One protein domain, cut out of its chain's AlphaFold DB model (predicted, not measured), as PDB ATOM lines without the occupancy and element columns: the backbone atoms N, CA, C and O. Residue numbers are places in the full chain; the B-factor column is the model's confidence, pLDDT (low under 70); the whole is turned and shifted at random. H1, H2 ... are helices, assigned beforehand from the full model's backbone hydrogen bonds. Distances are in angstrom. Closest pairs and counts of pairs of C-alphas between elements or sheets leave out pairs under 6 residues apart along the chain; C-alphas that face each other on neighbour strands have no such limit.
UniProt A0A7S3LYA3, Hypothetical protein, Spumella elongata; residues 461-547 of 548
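This is residues 461 to 547 of the 548 residues of the protein "Hypothetical protein" of Spumella elongata (UniProt A0A7S3LYA3). A long helical hairpin, H1 out and H2 back, has a loop at its turn and a tail at the other end that holds the small helix H3. Residues 486 to 501, of which 501 belongs to H2, and residues 532 to 547, of which 537 to 545 belong to H3, stick out at the two ends and add to the length. The printed part has 87 residues with three named helices, H1, H2 and H3 in chain order, and no named strand; its class is all helix. It is extended, with a radius of gyration of the C-alphas of 21.0 A and spans of 75 by 24 by 21 A.

H1, residues 461 to 485, begins with C-alpha 461 at (-20.619, 34.704, 31.151) and is 36.4 A long. H2, residues 501 to 526, is 36.6 A long. H3, residues 537 to 545, is 12.6 A long and ends with C-alpha 545 at (-0.705, 19.181, 42.090).

H1 and H2 form a helical hairpin and touch, the closest C-alphas being those of Cys 474 and Met 513, 5.4 A apart. They run opposite ways at a shallow tilt of 22 degrees. H1 touches H2 with residues 470 to 481 alone, and H2 touches H1 with residues 509 to 520 alone. H3 is apart from H1 and H2. In H1, H2 and H3 every O i to N i+4 pair is within hydrogen-bond range.

The C-alphas farthest apart, of Gly 493 and Gln 547, are 75.5 A apart. The printed part has no cut. The link from H1 to H2, 15 residues, is long. The pLDDT is under 70 at residues 490 to 497 and 531 to 547.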
ATOM      1  N   LEU A 461     -20.343  33.306  31.493       88.88
ATOM      2  CA  LEU A 461     -20.619  34.704  31.151       88.88
ATOM      3  C   LEU A 461     -22.120  34.975  30.993       88.88
ATOM      4  O   LEU A 461     -22.609  36.010  31.449       88.88
ATOM      5  N   LEU A 462     -22.866  34.051  30.384       89.75
ATOM      6  CA  LEU A 462     -24.316  34.173  30.230       89.75
ATOM      7  C   LEU A 462     -25.021  34.157  31.592       89.75
ATOM      8  O   LEU A 462     -25.902  34.986  31.841       89.75
ATOM      9  N   ILE A 463     -24.599  33.269  32.495       88.50
ATOM     10  CA  ILE A 463     -25.111  33.203  33.868       88.50
ATOM     11  C   ILE A 463     -24.802  34.509  34.613       88.50
ATOM     12  O   ILE A 463     -25.708  35.102  35.202       88.50
ATOM     13  N   ALA A 464     -23.563  35.004  34.550       88.38
ATOM     14  CA  ALA A 464     -23.167  36.256  35.198       88.38
ATOM     15  C   ALA A 464     -23.967  37.461  34.673       88.38
ATOM     16  O   ALA A 464     -24.480  38.258  35.462       88.38
ATOM     17  N   ASN A 465     -24.148  37.562  33.352       90.88
ATOM     18  CA  ASN A 465     -24.964  38.607  32.737       90.88
ATOM     19  C   ASN A 465     -26.432  38.527  33.190       90.88
ATOM     20  O   ASN A 465     -27.054  39.546  33.481       90.88
ATOM     21  N   THR A 466     -26.973  37.313  33.315       90.81
ATOM     22  CA  THR A 466     -28.338  37.095  33.810       90.81
ATOM     23  C   THR A 466     -28.489  37.577  35.258       90.81
ATOM     24  O   THR A 466     -29.461  38.259  35.576       90.81
ATOM     25  N   VAL A 467     -27.509  37.310  36.131       89.19
ATOM     26  CA  VAL A 467     -27.505  37.813  37.520       89.19
ATOM     27  C   VAL A 467     -27.476  39.342  37.567       89.19
ATOM     28  O   VAL A 467     -28.255  39.943  38.308       89.19
ATOM     29  N   LEU A 468     -26.622  39.983  36.760       90.94
ATOM     30  CA  LEU A 468     -26.552  41.446  36.670       90.94
ATOM     31  C   LEU A 468     -27.860  42.057  36.146       90.94
ATOM     32  O   LEU A 468     -28.295  43.100  36.642       90.94
ATOM     33  N   ALA A 469     -28.516  41.403  35.185       93.00
ATOM     34  CA  ALA A 469     -29.811  41.830  34.662       93.00
ATOM     35  C   ALA A 469     -30.918  41.742  35.728       93.00
ATOM     36  O   ALA A 469     -31.689  42.689  35.884       93.00
ATOM     37  N   ILE A 470     -30.964  40.652  36.506       92.25
ATOM     38  CA  ILE A 470     -31.901  40.504  37.634       92.25
ATOM     39  C   ILE A 470     -31.664  41.618  38.660       92.25
ATOM     40  O   ILE A 470     -32.609  42.306  39.036       92.25
ATOM     41  N   LEU A 471     -30.409  41.848  39.058       92.94
ATOM     42  CA  LEU A 471     -30.051  42.904  40.008       92.94
ATOM     43  C   LEU A 471     -30.466  44.298  39.504       92.94
ATOM     44  O   LEU A 471     -31.015  45.097  40.262       92.94
ATOM     45  N   SER A 472     -30.260  44.573  38.216       95.25
ATOM     46  CA  SER A 472     -30.671  45.831  37.583       95.25
ATOM     47  C   SER A 472     -32.194  46.004  37.576       95.25
ATOM     48  O   SER A 472     -32.687  47.098  37.835       95.25
ATOM     49  N   CYS A 473     -32.952  44.926  37.347       93.75
ATOM     50  CA  CYS A 473     -34.415  44.931  37.429       93.75
ATOM     51  C   CYS A 473     -34.902  45.223  38.860       93.75
ATOM     52  O   CYS A 473     -35.797  46.048  39.056       93.75
ATOM     53  N   CYS A 474     -34.260  44.618  39.868       93.94
ATOM     54  CA  CYS A 474     -34.524  44.891  41.281       93.94
ATOM     55  C   CYS A 474     -34.316  46.380  41.615       93.94
ATOM     56  O   CYS A 474     -35.211  47.013  42.181       93.94
ATOM     57  N   PHE A 475     -33.179  46.962  41.208       94.06
ATOM     58  CA  PHE A 475     -32.916  48.393  41.394       94.06
ATOM     59  C   PHE A 475     -33.886  49.282  40.611       94.06
ATOM     60  O   PHE A 475     -34.297  50.317  41.128       94.06
ATOM     61  N   GLY A 476     -34.303  48.873  39.410       95.25
ATOM     62  CA  GLY A 476     -35.308  49.580  38.615       95.25
ATOM     63  C   GLY A 476     -36.648  49.724  39.344       95.25
ATOM     64  O   GLY A 476     -37.230  50.808  39.343       95.25
ATOM     65  N   LEU A 477     -37.105  48.675  40.039       92.00
ATOM     66  CA  LEU A 477     -38.318  48.728  40.866       92.00
ATOM     67  C   LEU A 477     -38.154  49.684  42.061       92.00
ATOM     68  O   LEU A 477     -39.049  50.479  42.349       92.00
ATOM     69  N   GLY A 478     -37.005  49.640  42.742       92.44
ATOM     70  CA  GLY A 478     -36.703  50.558  43.845       92.44
ATOM     71  C   GLY A 478     -36.647  52.020  43.389       92.44
ATOM     72  O   GLY A 478     -37.237  52.896  44.022       92.44
ATOM     73  N   ALA A 479     -36.006  52.276  42.245       94.19
ATOM     74  CA  ALA A 479     -35.948  53.591  41.617       94.19
ATOM     75  C   ALA A 479     -37.337  54.089  41.192       94.19
ATOM     76  O   ALA A 479     -37.629  55.269  41.355       94.19
ATOM     77  N   TYR A 480     -38.215  53.204  40.712       93.56
ATOM     78  CA  TYR A 480     -39.598  53.542  40.375       93.56
ATOM     79  C   TYR A 480     -40.392  54.027  41.597       93.56
ATOM     80  O   TYR A 480     -41.002  55.095  41.546       93.56
ATOM     81  N   VAL A 481     -40.334  53.295  42.717       91.06
ATOM     82  CA  VAL A 481     -41.007  53.705  43.964       91.06
ATOM     83  C   VAL A 481     -40.417  55.017  44.487       91.06
ATOM     84  O   VAL A 481     -41.164  55.944  44.800       91.06
ATOM     85  N   SER A 482     -39.085  55.138  44.502       89.56
ATOM     86  CA  SER A 482     -38.402  56.385  44.866       89.56
ATOM     87  C   SER A 482     -38.800  57.554  43.960       89.56
ATOM     88  O   SER A 482     -38.914  58.677  44.439       89.56
ATOM     89  N   GLY A 483     -39.010  57.305  42.667       91.12
ATOM     90  CA  GLY A 483     -39.432  58.303  41.692       91.12
ATOM     91  C   GLY A 483     -40.839  58.821  41.969       91.12
ATOM     92  O   GLY A 483     -41.027  60.031  41.989       91.12
ATOM     93  N   ILE A 484     -41.801  57.932  42.261       87.69
ATOM     94  CA  ILE A 484     -43.185  58.320  42.589       87.69
ATOM     95  C   ILE A 484     -43.226  59.254  43.799       87.69
ATOM     96  O   ILE A 484     -43.868  60.301  43.747       87.69
ATOM     97  N   PHE A 485     -42.536  58.885  44.879       83.12
ATOM     98  CA  PHE A 485     -42.503  59.687  46.106       83.12
ATOM     99  C   PHE A 485     -41.566  60.900  46.015       83.12
ATOM    100  O   PHE A 485     -41.697  61.824  46.810       83.12
ATOM    101  N   GLY A 486     -40.644  60.915  45.048       83.44
ATOM    102  CA  GLY A 486     -39.793  62.061  44.728       83.44
ATOM    103  C   GLY A 486     -40.466  63.109  43.834       83.44
ATOM    104  O   GLY A 486     -39.868  64.156  43.584       83.44
ATOM    105  N   MET A 487     -41.685  62.859  43.340       85.06
ATOM    106  CA  MET A 487     -42.439  63.849  42.570       85.06
ATOM    107  C   MET A 487     -42.945  64.977  43.475       85.06
ATOM    108  O   MET A 487     -43.510  64.731  44.538       85.06
ATOM    109  N   ASN A 488     -42.811  66.221  43.010       78.88
ATOM    110  CA  ASN A 488     -43.336  67.408  43.686       78.88
ATOM    111  C   ASN A 488     -44.856  67.562  43.451       78.88
ATOM    112  O   ASN A 488     -45.297  68.478  42.760       78.88
ATOM    113  N   LEU A 489     -45.641  66.603  43.949       73.25
ATOM    114  CA  LEU A 489     -47.108  66.603  43.927       73.25
ATOM    115  C   LEU A 489     -47.635  66.805  45.356       73.25
ATOM    116  O   LEU A 489     -47.062  66.253  46.297       73.25
ATOM    117  N   ASP A 490     -48.725  67.566  45.523       67.88
ATOM    118  CA  ASP A 490     -49.315  67.893  46.832       67.88
ATOM    119  C   ASP A 490     -49.887  66.648  47.545       67.88
ATOM    120  O   ASP A 490     -51.076  66.338  47.487       67.88
ATOM    121  N   ASN A 491     -49.019  65.938  48.267       62.97
ATOM    122  CA  ASN A 491     -49.356  64.812  49.149       62.97
ATOM    123  C   ASN A 491     -49.500  65.240  50.629       62.97
ATOM    124  O   ASN A 491     -49.675  64.406  51.529       62.97
ATOM    125  N   THR A 492     -49.438  66.551  50.868       55.94
ATOM    126  CA  THR A 492     -49.282  67.236  52.157       55.94
ATOM    127  C   THR A 492     -50.415  66.950  53.145       55.94
ATOM    128  O   THR A 492     -50.164  66.808  54.332       55.94
ATOM    129  N   GLY A 493     -51.655  66.769  52.675       59.12
ATOM    130  CA  GLY A 493     -52.823  66.669  53.560       59.12
ATOM    131  C   GLY A 493     -53.100  65.302  54.208       59.12
ATOM    132  O   GLY A 493     -54.036  65.212  54.998       59.12
ATOM    133  N   LYS A 494     -52.381  64.217  53.855       62.41
ATOM    134  CA  LYS A 494     -52.651  62.861  54.410       62.41
ATOM    135  C   LYS A 494     -51.423  61.971  54.654       62.41
ATOM    136  O   LYS A 494     -51.443  61.185  55.596       62.41
ATOM    137  N   LEU A 495     -50.374  62.038  53.826       65.56
ATOM    138  CA  LEU A 495     -49.245  61.087  53.891       65.56
ATOM    139  C   LEU A 495     -47.992  61.648  54.576       65.56
ATOM    140  O   LEU A 495     -47.251  60.881  55.183       65.56
ATOM    141  N   GLN A 496     -47.759  62.962  54.506       66.12
ATOM    142  CA  GLN A 496     -46.534  63.590  55.020       66.12
ATOM    143  C   GLN A 496     -46.612  63.967  56.508       66.12
ATOM    144  O   GLN A 496     -45.609  63.885  57.210       66.12
ATOM    145  N   GLU A 497     -47.799  64.330  57.002       68.25
ATOM    146  CA  GLU A 497     -48.026  64.662  58.420       68.25
ATOM    147  C   GLU A 497     -48.028  63.426  59.336       68.25
ATOM    148  O   GLU A 497     -47.901  63.550  60.554       68.25
ATOM    149  N   THR A 498     -48.143  62.219  58.767       75.31
ATOM    150  CA  THR A 498     -48.160  60.982  59.552       75.31
ATOM    151  C   THR A 498     -46.728  60.606  59.969       75.31
ATOM    152  O   THR A 498     -45.870  60.386  59.105       75.31
ATOM    153  N   PRO A 499     -46.438  60.477  61.278       77.94
ATOM    154  CA  PRO A 499     -45.105  60.119  61.744       77.94
ATOM    155  C   PRO A 499     -44.685  58.739  61.210       77.94
ATOM    156  O   PRO A 499     -45.489  57.813  61.136       77.94
ATOM    157  N   ASN A 500     -43.402  58.591  60.867       82.19
ATOM    158  CA  ASN A 500     -42.748  57.359  60.386       82.19
ATOM    159  C   ASN A 500     -43.069  56.873  58.957       82.19
ATOM    160  O   ASN A 500     -42.455  55.895  58.530       82.19
ATOM    161  N   VAL A 501     -43.933  57.536  58.175       83.56
ATOM    162  CA  VAL A 501     -44.267  57.084  56.801       83.56
ATOM    163  C   VAL A 501     -43.035  56.994  55.896       83.56
ATOM    164  O   VAL A 501     -42.875  56.011  55.177       83.56
ATOM    165  N   PHE A 502     -42.111  57.951  55.988       82.25
ATOM    166  CA  PHE A 502     -40.850  57.923  55.239       82.25
ATOM    167  C   PHE A 502     -40.016  56.662  55.525       82.25
ATOM    168  O   PHE A 502     -39.578  55.974  54.603       82.25
ATOM    169  N   ASN A 503     -39.868  56.302  56.804       87.06
ATOM    170  CA  ASN A 503     -39.135  55.103  57.213       87.06
ATOM    171  C   ASN A 503     -39.831  53.822  56.727       87.06
ATOM    172  O   ASN A 503     -39.157  52.876  56.323       87.06
ATOM    173  N   ILE A 504     -41.170  53.800  56.719       88.81
ATOM    174  CA  ILE A 504     -41.964  52.677  56.198       88.81
ATOM    175  C   ILE A 504     -41.756  52.522  54.686       88.81
ATOM    176  O   ILE A 504     -41.549  51.404  54.217       88.81
ATOM    177  N   VAL A 505     -41.763  53.613  53.915       89.44
ATOM    178  CA  VAL A 505     -41.547  53.576  52.457       89.44
ATOM    179  C   VAL A 505     -40.141  53.079  52.122       89.44
ATOM    180  O   VAL A 505     -39.987  52.222  51.253       89.44
ATOM    181  N   ILE A 506     -39.115  53.534  52.849       90.31
ATOM    182  CA  ILE A 506     -37.742  53.036  52.680       90.31
ATOM    183  C   ILE A 506     -37.669  51.543  53.011       90.31
ATOM    184  O   ILE A 506     -37.201  50.754  52.190       90.31
ATOM    185  N   ALA A 507     -38.162  51.134  54.184       91.81
ATOM    186  CA  ALA A 507     -38.093  49.745  54.625       91.81
ATOM    187  C   ALA A 507     -38.853  48.794  53.684       91.81
ATOM    188  O   ALA A 507     -38.346  47.723  53.351       91.81
ATOM    189  N   THR A 508     -40.035  49.192  53.208       90.81
ATOM    190  CA  THR A 508     -40.833  48.393  52.263       90.81
ATOM    191  C   THR A 508     -40.212  48.349  50.868       90.81
ATOM    192  O   THR A 508     -40.229  47.291  50.247       90.81
ATOM    193  N   SER A 509     -39.587  49.433  50.396       92.12
ATOM    194  CA  SER A 509     -38.902  49.461  49.094       92.12
ATOM    195  C   SER A 509     -37.643  48.589  49.091       92.12
ATOM    196  O   SER A 509     -37.469  47.755  48.203       92.12
ATOM    197  N   PHE A 510     -36.784  48.715  50.111       93.06
ATOM    198  CA  PHE A 510     -35.596  47.866  50.254       93.06
ATOM    199  C   PHE A 510     -35.963  46.404  50.532       93.06
ATOM    200  O   PHE A 510     -35.382  45.500  49.927       93.06
ATOM    201  N   GLY A 511     -36.948  46.161  51.401       94.25
ATOM    202  CA  GLY A 511     -37.446  44.820  51.701       94.25
ATOM    203  C   GLY A 511     -38.077  44.145  50.483       94.25
ATOM    204  O   GLY A 511     -37.784  42.985  50.208       94.25
ATOM    205  N   GLY A 512     -38.877  44.882  49.706       92.88
ATOM    206  CA  GLY A 512     -39.475  44.403  48.460       92.88
ATOM    207  C   GLY A 512     -38.428  44.065  47.400       92.88
ATOM    208  O   GLY A 512     -38.507  43.007  46.780       92.88
ATOM    209  N   MET A 513     -37.401  44.905  47.247       94.19
ATOM    210  CA  MET A 513     -36.279  44.653  46.338       94.19
ATOM    211  C   MET A 513     -35.491  43.391  46.725       94.19
ATOM    212  O   MET A 513     -35.195  42.562  45.864       94.19
ATOM    213  N   MET A 514     -35.203  43.207  48.018       92.88
ATOM    214  CA  MET A 514     -34.524  42.010  48.532       92.88
ATOM    215  C   MET A 514     -35.373  40.742  48.390       92.88
ATOM    216  O   MET A 514     -34.850  39.700  47.996       92.88
ATOM    217  N   LEU A 515     -36.678  40.820  48.666       93.81
ATOM    218  CA  LEU A 515     -37.606  39.698  48.508       93.81
ATOM    219  C   LEU A 515     -37.724  39.279  47.041       93.81
ATOM    220  O   LEU A 515     -37.670  38.091  46.734       93.81
ATOM    221  N   MET A 516     -37.840  40.251  46.136       92.38
ATOM    222  CA  MET A 516     -37.910  40.014  44.697       92.38
ATOM    223  C   MET A 516     -36.614  39.364  44.196       92.38
ATOM    224  O   MET A 516     -36.670  38.314  43.557       92.38
ATOM    225  N   PHE A 517     -35.446  39.884  44.589       92.75
ATOM    226  CA  PHE A 517     -34.156  39.264  44.276       92.75
ATOM    227  C   PHE A 517     -34.065  37.819  44.793       92.75
ATOM    228  O   PHE A 517     -33.696  36.914  44.043       92.75
ATOM    229  N   ALA A 518     -34.461  37.572  46.046       91.31
ATOM    230  CA  ALA A 518     -34.478  36.232  46.627       91.31
ATOM    231  C   ALA A 518     -35.418  35.278  45.868       91.31
ATOM    232  O   ALA A 518     -35.038  34.136  45.609       91.31
ATOM    233  N   MET A 519     -36.604  35.742  45.457       91.94
ATOM    234  CA  MET A 519     -37.544  34.959  44.648       91.94
ATOM    235  C   MET A 519     -36.914  34.539  43.315       91.94
ATOM    236  O   MET A 519     -36.984  33.361  42.957       91.94
ATOM    237  N   PHE A 520     -36.258  35.464  42.605       91.50
ATOM    238  CA  PHE A 520     -35.561  35.134  41.360       91.50
ATOM    239  C   PHE A 520     -34.431  34.137  41.601       91.50
ATOM    240  O   PHE A 520     -34.369  33.119  40.918       91.50
ATOM    241  N   VAL A 521     -33.576  34.359  42.602       87.69
ATOM    242  CA  VAL A 521     -32.480  33.429  42.920       87.69
ATOM    243  C   VAL A 521     -33.008  32.023  43.220       87.69
ATOM    244  O   VAL A 521     -32.460  31.049  42.702       87.69
ATOM    245  N   VAL A 522     -34.087  31.897  44.001       89.62
ATOM    246  CA  VAL A 522     -34.721  30.602  44.294       89.62
ATOM    247  C   VAL A 522     -35.273  29.956  43.023       89.62
ATOM    248  O   VAL A 522     -34.995  28.783  42.792       89.62
ATOM    249  N   TYR A 523     -35.976  30.712  42.176       90.19
ATOM    250  CA  TYR A 523     -36.522  30.223  40.905       90.19
ATOM    251  C   TYR A 523     -35.428  29.722  39.948       90.19
ATOM    252  O   TYR A 523     -35.501  28.620  39.403       90.19
ATOM    253  N   PHE A 524     -34.361  30.497  39.762       87.69
ATOM    254  CA  PHE A 524     -33.239  30.106  38.906       87.69
ATOM    255  C   PHE A 524     -32.475  28.901  39.473       87.69
ATOM    256  O   PHE A 524     -32.005  28.045  38.718       87.69
ATOM    257  N   ARG A 525     -32.389  28.792  40.803       85.12
ATOM    258  CA  ARG A 525     -31.767  27.654  41.484       85.12
ATOM    259  C   ARG A 525     -32.619  26.385  41.396       85.12
ATOM    260  O   ARG A 525     -32.049  25.318  41.190       85.12
ATOM    261  N   SER A 526     -33.948  26.475  41.507       86.06
ATOM    262  CA  SER A 526     -34.842  25.317  41.337       86.06
ATOM    263  C   SER A 526     -34.846  24.790  39.904       86.06
ATOM    264  O   SER A 526     -35.010  23.594  39.700       86.06
ATOM    265  N   ASN A 527     -34.604  25.665  38.925       86.19
ATOM    266  CA  ASN A 527     -34.507  25.300  37.511       86.19
ATOM    267  C   ASN A 527     -33.101  24.834  37.085       86.19
ATOM    268  O   ASN A 527     -32.873  24.597  35.904       86.19
ATOM    269  N   GLY A 528     -32.145  24.723  38.017       79.94
ATOM    270  CA  GLY A 528     -30.805  24.197  37.733       79.94
ATOM    271  C   GLY A 528     -29.905  25.107  36.887       79.94
ATOM    272  O   GLY A 528     -28.871  24.649  36.416       79.94
ATOM    273  N   MET A 529     -30.258  26.386  36.701       77.31
ATOM    274  CA  MET A 529     -29.452  27.335  35.913       77.31
ATOM    275  C   MET A 529     -28.186  27.807  36.634       77.31
ATOM    276  O   MET A 529     -27.213  28.184  35.987       77.31
ATOM    277  N   PHE A 530     -28.180  27.789  37.968       71.00
ATOM    278  CA  PHE A 530     -26.977  28.073  38.741       71.00
ATOM    279  C   PHE A 530     -26.260  26.772  39.093       71.00
ATOM    280  O   PHE A 530     -26.897  25.885  39.673       71.00
ATOM    281  N   PRO A 531     -24.945  26.653  38.824       61.38
ATOM    282  CA  PRO A 531     -24.193  25.481  39.237       61.38
ATOM    283  C   PRO A 531     -24.327  25.305  40.750       61.38
ATOM    284  O   PRO A 531     -24.133  26.236  41.544       61.38
ATOM    285  N   ALA A 532     -24.701  24.098  41.167       54.59
ATOM    286  CA  ALA A 532     -24.774  23.731  42.567       54.59
ATOM    287  C   ALA A 532     -23.348  23.689  43.144       54.59
ATOM    288  O   ALA A 532     -22.735  22.637  43.219       54.59
ATOM    289  N   ARG A 533     -22.861  24.851  43.601       46.97
ATOM    290  CA  ARG A 533     -21.567  25.112  44.263       46.97
ATOM    291  C   ARG A 533     -20.372  25.323  43.323       46.97
ATOM    292  O   ARG A 533     -19.772  24.387  42.820       46.97
ATOM    293  N   ILE A 534     -19.903  26.569  43.308       48.31
ATOM    294  CA  ILE A 534     -18.569  27.013  42.858       48.31
ATOM    295  C   ILE A 534     -17.445  26.582  43.849       48.31
ATOM    296  O   ILE A 534     -16.290  26.959  43.721       48.31
ATOM    297  N   ALA A 535     -17.724  25.746  44.857       41.84
ATOM    298  CA  ALA A 535     -16.816  25.523  45.992       41.84
ATOM    299  C   ALA A 535     -16.057  24.178  46.000       41.84
ATOM    300  O   ALA A 535     -15.737  23.689  47.084       41.84
ATOM    301  N   LEU A 536     -15.779  23.555  44.846       44.94
ATOM    302  CA  LEU A 536     -14.991  22.305  44.810       44.94
ATOM    303  C   LEU A 536     -13.860  22.240  43.768       44.94
ATOM    304  O   LEU A 536     -12.982  21.405  43.934       44.94
ATOM    305  N   GLN A 537     -13.764  23.144  42.786       43.97
ATOM    306  CA  GLN A 537     -12.656  23.074  41.811       43.97
ATOM    307  C   GLN A 537     -11.285  23.471  42.389       43.97
ATOM    308  O   GLN A 537     -10.287  22.848  42.047       43.97
ATOM    309  N   GLN A 538     -11.208  24.409  43.346       45.72
ATOM    310  CA  GLN A 538      -9.914  24.769  43.957       45.72
ATOM    311  C   GLN A 538      -9.329  23.672  44.862       45.72
ATOM    312  O   GLN A 538      -8.115  23.594  45.039       45.72
ATOM    313  N   LYS A 539     -10.172  22.813  45.453       39.84
ATOM    314  CA  LYS A 539      -9.706  21.760  46.371       39.84
ATOM    315  C   LYS A 539      -9.196  20.527  45.623       39.84
ATOM    316  O   LYS A 539      -8.326  19.830  46.145       39.84
ATOM    317  N   ASP A 540      -9.699  20.296  44.415       45.53
ATOM    318  CA  ASP A 540      -9.289  19.174  43.575       45.53
ATOM    319  C   ASP A 540      -8.040  19.512  42.743       45.53
ATOM    320  O   ASP A 540      -7.159  18.662  42.620       45.53
ATOM    321  N   GLU A 541      -7.863  20.766  42.302       49.84
ATOM    322  CA  GLU A 541      -6.606  21.216  41.676       49.84
ATOM    323  C   GLU A 541      -5.417  21.193  42.652       49.84
ATOM    324  O   GLU A 541      -4.339  20.716  42.298       49.84
ATOM    325  N   ALA A 542      -5.618  21.606  43.909       46.56
ATOM    326  CA  ALA A 542      -4.574  21.535  44.934       46.56
ATOM    327  C   ALA A 542      -4.181  20.084  45.270       46.56
ATOM    328  O   ALA A 542      -3.018  19.794  45.542       46.56
ATOM    329  N   LYS A 543      -5.129  19.141  45.216       41.47
ATOM    330  CA  LYS A 543      -4.842  17.718  45.446       41.47
ATOM    331  C   LYS A 543      -4.148  17.053  44.261       41.47
ATOM    332  O   LYS A 543      -3.269  16.228  44.492       41.47
ATOM    333  N   LEU A 544      -4.481  17.428  43.023       45.41
ATOM    334  CA  LEU A 544      -3.807  16.895  41.835       45.41
ATOM    335  C   LEU A 544      -2.361  17.396  41.702       45.41
ATOM    336  O   LEU A 544      -1.500  16.633  41.282       45.41
ATOM    337  N   GLN A 545      -2.072  18.639  42.101       47.69
ATOM    338  CA  GLN A 545      -0.705  19.181  42.090       47.69
ATOM    339  C   GLN A 545       0.200  18.616  43.193       47.69
ATOM    340  O   GLN A 545       1.409  18.774  43.113       47.69
ATOM    341  N   THR A 546      -0.366  17.963  44.213       51.19
ATOM    342  CA  THR A 546       0.420  17.321  45.285       51.19
ATOM    343  C   THR A 546       0.628  15.816  45.039       51.19
ATOM    344  O   THR A 546       1.328  15.163  45.809       51.19
ATOM    345  N   GLN A 547       0.001  15.240  44.001       40.09
ATOM    346  CA  GLN A 547       0.115  13.815  43.643       40.09
ATOM    347  C   GLN A 547       0.864  13.536  42.326       40.09
ATOM    348  O   GLN A 547       1.116  12.369  42.028       40.09
TER     349      GLN A 547